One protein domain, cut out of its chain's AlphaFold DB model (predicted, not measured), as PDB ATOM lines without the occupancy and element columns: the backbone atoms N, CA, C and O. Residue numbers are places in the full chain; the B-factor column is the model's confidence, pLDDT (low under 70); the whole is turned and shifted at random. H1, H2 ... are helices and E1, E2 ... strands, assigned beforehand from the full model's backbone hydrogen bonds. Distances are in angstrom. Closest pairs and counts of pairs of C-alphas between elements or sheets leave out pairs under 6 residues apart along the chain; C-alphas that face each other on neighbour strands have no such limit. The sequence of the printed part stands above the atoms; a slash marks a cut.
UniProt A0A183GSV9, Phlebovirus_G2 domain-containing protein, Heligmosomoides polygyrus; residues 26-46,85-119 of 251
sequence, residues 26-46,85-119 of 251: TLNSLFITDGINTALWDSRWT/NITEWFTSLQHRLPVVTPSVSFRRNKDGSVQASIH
ATOM      1  N   THR A  26      10.369 -13.929  16.149       73.56
ATOM      2  CA  THR A  26       9.997 -13.931  14.733       73.56
ATOM      3  C   THR A  26       9.187 -12.709  14.304       73.56
ATOM      4  O   THR A  26       9.165 -12.413  13.116       73.56
ATOM      5  N   LEU A  27       8.537 -11.974  15.215       77.88
ATOM      6  CA  LEU A  27       7.853 -10.720  14.870       77.88
ATOM      7  C   LEU A  27       8.819  -9.613  14.427       77.88
ATOM      8  O   LEU A  27       8.397  -8.718  13.707       77.88
ATOM      9  N   ASN A  28      10.100  -9.696  14.798       81.31
ATOM     10  CA  ASN A  28      11.139  -8.771  14.338       81.31
ATOM     11  C   ASN A  28      11.798  -9.225  13.015       81.31
ATOM     12  O   ASN A  28      12.941  -8.872  12.732       81.31
ATOM     13  N   SER A  29      11.123 -10.068  12.228       86.62
ATOM     14  CA  SER A  29      11.650 -10.520  10.936       86.62
ATOM     15  C   SER A  29      11.578  -9.406   9.897       86.62
ATOM     16  O   SER A  29      10.619  -8.636   9.858       86.62
ATOM     17  N   LEU A  30      12.571  -9.367   9.010       91.94
ATOM     18  CA  LEU A  30      12.547  -8.513   7.830       91.94
ATOM     19  C   LEU A  30      11.837  -9.229   6.679       91.94
ATOM     20  O   LEU A  30      11.742 -10.457   6.649       91.94
ATOM     21  N   PHE A  31      11.348  -8.454   5.715       93.62
ATOM     22  CA  PHE A  31      10.666  -8.969   4.534       93.62
ATOM     23  C   PHE A  31      11.202  -8.295   3.276       93.62
ATOM     24  O   PHE A  31      11.551  -7.116   3.297       93.62
ATOM     25  N   ILE A  32      11.208  -9.035   2.171       92.94
ATOM     26  CA  ILE A  32      11.480  -8.516   0.827       92.94
ATOM     27  C   ILE A  32      10.268  -8.751  -0.071       92.94
ATOM     28  O   ILE A  32       9.536  -9.728   0.103       92.94
ATOM     29  N   THR A  33      10.027  -7.851  -1.025       92.38
ATOM     30  CA  THR A  33       8.880  -7.928  -1.936       92.38
ATOM     31  C   THR A  33       9.221  -7.399  -3.325       92.38
ATOM     32  O   THR A  33       9.958  -6.428  -3.460       92.38
ATOM     33  N   ASP A  34       8.640  -8.022  -4.348       90.56
ATOM     34  CA  ASP A  34       8.631  -7.547  -5.740       90.56
ATOM     35  C   ASP A  34       7.348  -6.740  -6.067       90.56
ATOM     36  O   ASP A  34       7.129  -6.337  -7.208       90.56
ATOM     37  N   GLY A  35       6.477  -6.517  -5.072       87.69
ATOM     38  CA  GLY A  35       5.150  -5.906  -5.213       87.69
ATOM     39  C   GLY A  35       4.003  -6.901  -5.444       87.69
ATOM     40  O   GLY A  35       2.841  -6.560  -5.205       87.69
ATOM     41  N   ILE A  36       4.296  -8.144  -5.830       89.31
ATOM     42  CA  ILE A  36       3.317  -9.224  -6.067       89.31
ATOM     43  C   ILE A  36       3.425 -10.291  -4.970       89.31
ATOM     44  O   ILE A  36       2.430 -10.746  -4.404       89.31
ATOM     45  N   ASN A  37       4.648 -10.660  -4.637       91.69
ATOM     46  CA  ASN A  37       5.037 -11.674  -3.685       91.69
ATOM     47  C   ASN A  37       5.873 -11.044  -2.579       91.69
ATOM     48  O   ASN A  37       6.525 -10.013  -2.752       91.69
ATOM     49  N   THR A  38       5.864 -11.690  -1.422       94.81
ATOM     50  CA  THR A  38       6.656 -11.275  -0.269       94.81
ATOM     51  C   THR A  38       7.320 -12.509   0.313       94.81
ATOM     52  O   THR A  38       6.699 -13.572   0.358       94.81
ATOM     53  N   ALA A  39       8.563 -12.374   0.756       94.44
ATOM     54  CA  ALA A  39       9.310 -13.434   1.412       94.44
ATOM     55  C   ALA A  39       9.969 -12.916   2.692       94.44
ATOM     56  O   ALA A  39      10.239 -11.720   2.818       94.44
ATOM     57  N   LEU A  40      10.228 -13.824   3.632       93.12
ATOM     58  CA  LEU A  40      11.061 -13.556   4.798       93.12
ATOM     59  C   LEU A  40      12.496 -13.259   4.360       93.12
ATOM     60  O   LEU A  40      13.051 -13.933   3.488       93.12
ATOM     61  N   TRP A  41      13.096 -12.261   4.994       92.12
ATOM     62  CA  TRP A  41      14.476 -11.863   4.787       92.12
ATOM     63  C   TRP A  41      15.289 -12.100   6.048       92.12
ATOM     64  O   TRP A  41      14.879 -11.753   7.157       92.12
ATOM     65  N   ASP A  42      16.468 -12.679   5.867       87.69
ATOM     66  CA  ASP A  42      17.412 -12.863   6.951       87.69
ATOM     67  C   ASP A  42      18.274 -11.606   7.100       87.69
ATOM     68  O   ASP A  42      19.082 -11.268   6.238       87.69
ATOM     69  N   SER A  43      18.096 -10.923   8.233       84.12
ATOM     70  CA  SER A  43      18.797  -9.685   8.595       84.12
ATOM     71  C   SER A  43      20.326  -9.779   8.604       84.12
ATOM     72  O   SER A  43      20.992  -8.748   8.586       84.12
ATOM     73  N   ARG A  44      20.896 -10.992   8.614       83.31
ATOM     74  CA  ARG A  44      22.349 -11.198   8.509       83.31
ATOM     75  C   ARG A  44      22.889 -10.867   7.120       83.31
ATOM     76  O   ARG A  44      24.095 -10.682   6.974       83.31
ATOM     77  N   TRP A  45      22.018 -10.808   6.115       84.25
ATOM     78  CA  TRP A  45      22.389 -10.478   4.749       84.25
ATOM     79  C   TRP A  45      22.004  -9.044   4.411       84.25
ATOM     80  O   TRP A  45      20.844  -8.639   4.503       84.25
ATOM     81  N   THR A  46      22.994  -8.296   3.945       83.81
ATOM     82  CA  THR A  46      22.832  -6.954   3.395       83.81
ATOM     83  C   THR A  46      23.116  -7.009   1.897       83.81
ATOM     84  O   THR A  46      24.231  -7.373   1.516       83.81
ATOM     85  N   ASN A  85      22.360 -14.968  -3.848       87.25
ATOM     86  CA  ASN A  85      21.388 -15.027  -4.925       87.25
ATOM     87  C   ASN A  85      19.998 -14.670  -4.376       87.25
ATOM     88  O   ASN A  85      19.250 -15.531  -3.909       87.25
ATOM     89  N   ILE A  86      19.664 -13.375  -4.403       88.75
ATOM     90  CA  ILE A  86      18.386 -12.846  -3.898       88.75
ATOM     91  C   ILE A  86      17.205 -13.531  -4.597       88.75
ATOM     92  O   ILE A  86      16.209 -13.848  -3.952       88.75
ATOM     93  N   THR A  87      17.329 -13.802  -5.899       89.50
ATOM     94  CA  THR A  87      16.286 -14.452  -6.700       89.50
ATOM     95  C   THR A  87      16.002 -15.863  -6.203       89.50
ATOM     96  O   THR A  87      14.847 -16.218  -5.977       89.50
ATOM     97  N   GLU A  88      17.040 -16.666  -5.983       91.25
ATOM     98  CA  GLU A  88      16.900 -18.018  -5.429       91.25
ATOM     99  C   GLU A  88      16.310 -17.991  -4.012       91.25
ATOM    100  O   GLU A  88      15.375 -18.733  -3.706       91.25
ATOM    101  N   TRP A  89      16.772 -17.062  -3.168       90.25
ATOM    102  CA  TRP A  89      16.229 -16.888  -1.821       90.25
ATOM    103  C   TRP A  89      14.735 -16.544  -1.839       90.25
ATOM    104  O   TRP A  89      13.952 -17.146  -1.101       90.25
ATOM    105  N   PHE A  90      14.343 -15.587  -2.682       92.12
ATOM    106  CA  PHE A  90      12.974 -15.085  -2.798       92.12
ATOM    107  C   PHE A  90      12.015 -16.109  -3.412       92.12
ATOM    108  O   PHE A  90      10.845 -16.180  -3.034       92.12
ATOM    109  N   THR A  91      12.503 -16.907  -4.362       90.12
ATOM    110  CA  THR A  91      11.696 -17.931  -5.042       90.12
ATOM    111  C   THR A  91      11.522 -19.198  -4.207       90.12
ATOM    112  O   THR A  91      10.565 -19.941  -4.438       90.12
ATOM    113  N   SER A  92      12.374 -19.420  -3.199       91.25
ATOM    114  CA  SER A  92      12.247 -20.542  -2.270       91.25
ATOM    115  C   SER A  92      10.905 -20.526  -1.530       91.25
ATOM    116  O   SER A  92      10.556 -19.575  -0.824       91.25
ATOM    117  N   LEU A  93      10.177 -21.641  -1.624       87.94
ATOM    118  CA  LEU A  93       8.910 -21.853  -0.915       87.94
ATOM    119  C   LEU A  93       9.061 -21.815   0.612       87.94
ATOM    120  O   LEU A  93       8.073 -21.622   1.311       87.94
ATOM    121  N   GLN A  94      10.277 -21.992   1.134       86.69
ATOM    122  CA  GLN A  94      10.530 -21.925   2.575       86.69
ATOM    123  C   GLN A  94      10.503 -20.489   3.113       86.69
ATOM    124  O   GLN A  94      10.228 -20.280   4.293       86.69
ATOM    125  N   HIS A  95      10.780 -19.500   2.259       90.12
ATOM    126  CA  HIS A  95      10.840 -18.091   2.650       90.12
ATOM    127  C   HIS A  95       9.642 -17.300   2.131       90.12
ATOM    128  O   HIS A  95       9.229 -16.326   2.762       90.12
ATOM    129  N   ARG A  96       9.075 -17.702   0.989       93.50
ATOM    130  CA  ARG A  96       7.933 -17.030   0.368       93.50
ATOM    131  C   ARG A  96       6.667 -17.194   1.208       93.50
ATOM    132  O   ARG A  96       6.301 -18.295   1.605       93.50
ATOM    133  N   LEU A  97       5.970 -16.084   1.451       93.31
ATOM    134  CA  LEU A  97       4.711 -16.095   2.187       93.31
ATOM    135  C   LEU A  97       3.617 -16.841   1.395       93.31
ATOM    136  O   LEU A  97       3.526 -16.667   0.176       93.31
ATOM    137  N   PRO A  98       2.745 -17.615   2.073       93.81
ATOM    138  CA  PRO A  98       2.599 -17.706   3.528       93.81
ATOM    139  C   PRO A  98       3.612 -18.646   4.201       93.81
ATOM    140  O   PRO A  98       3.760 -19.795   3.799       93.81
ATOM    141  N   VAL A  99       4.226 -18.187   5.295       90.44
ATOM    142  CA  VAL A  99       5.115 -19.014   6.131       90.44
ATOM    143  C   VAL A  99       4.399 -19.336   7.433       90.44
ATOM    144  O   VAL A  99       3.907 -18.435   8.113       90.44
ATOM    145  N   VAL A 100       4.320 -20.619   7.780       87.25
ATOM    146  CA  VAL A 100       3.609 -21.105   8.967       87.25
ATOM    147  C   VAL A 100       4.592 -21.818   9.883       87.25
ATOM    148  O   VAL A 100       5.204 -22.811   9.500       87.25
ATOM    149  N   THR A 101       4.720 -21.321  11.110       79.06
ATOM    150  CA  THR A 101       5.499 -21.945  12.186       79.06
ATOM    151  C   THR A 101       4.568 -22.318  13.346       79.06
ATOM    152  O   THR A 101       3.441 -21.818  13.406       79.06
ATOM    153  N   PRO A 102       5.005 -23.152  14.309       75.06
ATOM    154  CA  PRO A 102       4.173 -23.515  15.459       75.06
ATOM    155  C   PRO A 102       3.671 -22.321  16.287       75.06
ATOM    156  O   PRO A 102       2.616 -22.416  16.909       75.06
ATOM    157  N   SER A 103       4.413 -21.208  16.314       72.06
ATOM    158  CA  SER A 103       4.087 -20.043  17.149       72.06
ATOM    159  C   SER A 103       3.452 -18.890  16.383       72.06
ATOM    160  O   SER A 103       2.627 -18.174  16.948       72.06
ATOM    161  N   VAL A 104       3.810 -18.702  15.113       83.50
ATOM    162  CA  VAL A 104       3.315 -17.598  14.283       83.50
ATOM    163  C   VAL A 104       3.183 -18.020  12.825       83.50
ATOM    164  O   VAL A 104       3.990 -18.800  12.316       83.50
ATOM    165  N   SER A 105       2.199 -17.467  12.129       90.00
ATOM    166  CA  SER A 105       2.142 -17.489  10.671       90.00
ATOM    167  C   SER A 105       2.192 -16.084  10.094       90.00
ATOM    168  O   SER A 105       1.600 -15.155  10.637       90.00
ATOM    169  N   PHE A 106       2.894 -15.939   8.977       93.00
ATOM    170  CA  PHE A 106       2.970 -14.708   8.206       93.00
ATOM    171  C   PHE A 106       2.211 -14.877   6.901       93.00
ATOM    172  O   PHE A 106       2.382 -15.868   6.185       93.00
ATOM    173  N   ARG A 107       1.371 -13.897   6.582       94.12
ATOM    174  CA  ARG A 107       0.574 -13.861   5.357       94.12
ATOM    175  C   ARG A 107       0.619 -12.470   4.750       94.12
ATOM    176  O   ARG A 107       0.663 -11.483   5.472       94.12
ATOM    177  N   ARG A 108       0.581 -12.401   3.423       92.94
ATOM    178  CA  ARG A 108       0.402 -11.141   2.704       92.94
ATOM    179  C   ARG A 108      -1.093 -10.856   2.566       92.94
ATOM    180  O   ARG A 108      -1.847 -11.725   2.126       92.94
ATOM    181  N   ASN A 109      -1.511  -9.658   2.939       91.50
ATOM    182  CA  ASN A 109      -2.861  -9.158   2.719       91.50
ATOM    183  C   ASN A 109      -3.035  -8.663   1.277       91.50
ATOM    184  O   ASN A 109      -2.070  -8.455   0.540       91.50
ATOM    185  N   LYS A 110      -4.290  -8.443   0.867       88.00
ATOM    186  CA  LYS A 110      -4.617  -7.939  -0.480       88.00
ATOM    187  C   LYS A 110      -4.054  -6.541  -0.758       88.00
ATOM    188  O   LYS A 110      -3.762  -6.233  -1.904       88.00
ATOM    189  N   ASP A 111      -3.897  -5.723   0.279       89.50
ATOM    190  CA  ASP A 111      -3.295  -4.383   0.223       89.50
ATOM    191  C   ASP A 111      -1.754  -4.413   0.169       89.50
ATOM    192  O   ASP A 111      -1.110  -3.374   0.077       89.50
ATOM    193  N   GLY A 112      -1.152  -5.604   0.223       86.06
ATOM    194  CA  GLY A 112       0.290  -5.804   0.201       86.06
ATOM    195  C   GLY A 112       0.969  -5.752   1.567       86.06
ATOM    196  O   GLY A 112       2.162  -6.050   1.634       86.06
ATOM    197  N   SER A 113       0.238  -5.448   2.644       91.69
ATOM    198  CA  SER A 113       0.767  -5.506   4.009       91.69
ATOM    199  C   SER A 113       1.039  -6.950   4.450       91.69
ATOM    200  O   SER A 113       0.423  -7.899   3.955       91.69
ATOM    201  N   VAL A 114       1.971  -7.138   5.386       92.81
ATOM    202  CA  VAL A 114       2.227  -8.446   6.004       92.81
ATOM    203  C   VAL A 114       1.484  -8.527   7.332       92.81
ATOM    204  O   VAL A 114       1.673  -7.696   8.215       92.81
ATOM    205  N   GLN A 115       0.658  -9.557   7.483       92.00
ATOM    206  CA  GLN A 115      -0.045  -9.880   8.714       92.00
ATOM    207  C   GLN A 115       0.620 -11.067   9.407       92.00
ATOM    208  O   GLN A 115       0.805 -12.130   8.810       92.00
ATOM    209  N   ALA A 116       0.913 -10.897  10.695       89.62
ATOM    210  CA  ALA A 116       1.312 -11.976  11.585       89.62
ATOM    211  C   ALA A 116       0.094 -12.499  12.360       89.62
ATOM    212  O   ALA A 116      -0.662 -11.719  12.938       89.62
ATOM    213  N   SER A 117      -0.092 -13.816  12.396       87.44
ATOM    214  CA  SER A 117      -1.094 -14.492  13.224       87.44
ATOM    215  C   SER A 117      -0.388 -15.361  14.256       87.44
ATOM    216  O   SER A 117       0.296 -16.318  13.902       87.44
ATOM    217  N   ILE A 118      -0.534 -15.020  15.535       79.38
ATOM    218  CA  ILE A 118       0.117 -15.724  16.644       79.38
ATOM    219  C   ILE A 118      -0.777 -16.887  17.080       79.38
ATOM    220  O   ILE A 118      -1.956 -16.702  17.372       79.38
ATOM    221  N   HIS A 119      -0.211 -18.092  17.094       70.62
ATOM    222  CA  HIS A 119      -0.909 -19.338  17.429       70.62
ATOM    223  C   HIS A 119      -0.680 -19.780  18.882       70.62
ATOM    224  O   HIS A 119      -1.345 -20.696  19.367       70.62
TER     225      HIS A 119
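AT A GLANCE: This is residues 26 to 46 and 85 to 119 of the 251 residues of the protein "Phlebovirus_G2 domain-containing protein" of Heligmosomoides polygyrus (UniProt A0A183GSV9). Look for two small two-strand hairpins, E1 with E2 and E3 with E4, set next to each other with few contacts between them, and a short helix H1 near E2 at the end of the long axis away from E3 and E4. Residues 92 to 103 lead from H1 to E3 with no named element. The 56 printed residues hold one named helix and four named strands, in the order E1 E2 H1 E3 E4; each sheet is one antiparallel pair, and the class is mixed, helices and strands, with under half of the residues in named elements. The whole is compact, radius of gyration of the C-alphas 10.9 A, spanning 32 by 25 by 18 A.

HOW THE PARTS SIT: Start with E1, residues 30 to 33, and E2, residues 38 to 41, an antiparallel hairpin at 144 degrees; N 32 and O 39 are within hydrogen-bond range at 2.9 A. Next, in H1, residues 86 to 91, every O i to N i+4 pair is within hydrogen-bond range; its closest C-alphas to E2 are those of Phe 90 and Ala 39, 5.8 A. Then find the hairpin of E3, residues 104 to 108, and E4, residues 114 to 118, antiparallel at 157 degrees, with N 105 and O 117 at 2.8 A. Residues 99 to 100 pair antiparallel with residues 105 to 106 of E3. The closest C-alphas of E2 and E3 are those of Thr 38 and Arg 108, 6.9 A; E2 and E4 are only just apart, closest 8.2 A.

IN THESE COORDINATES: Find C-alpha 30 at (12.547, -8.513, 7.830), where E1 begins its 10.4 A; E2 measures 9.3 A and H1 8.5 A. E3 runs 13.6 A from C-alpha 104, and E4 runs 13.1 A to C-alpha 118 at (0.117, -15.724, 16.644).

THE WHOLE: The C-alphas of Asn 85 and His 119 are farthest apart, 31.9 A. Residues 47 to 84 are not printed; C-alphas 46 and 85 are 11.7 A apart across that cut. The link from H1 to E3 is long, and no printed residue is under 70 in pLDDT.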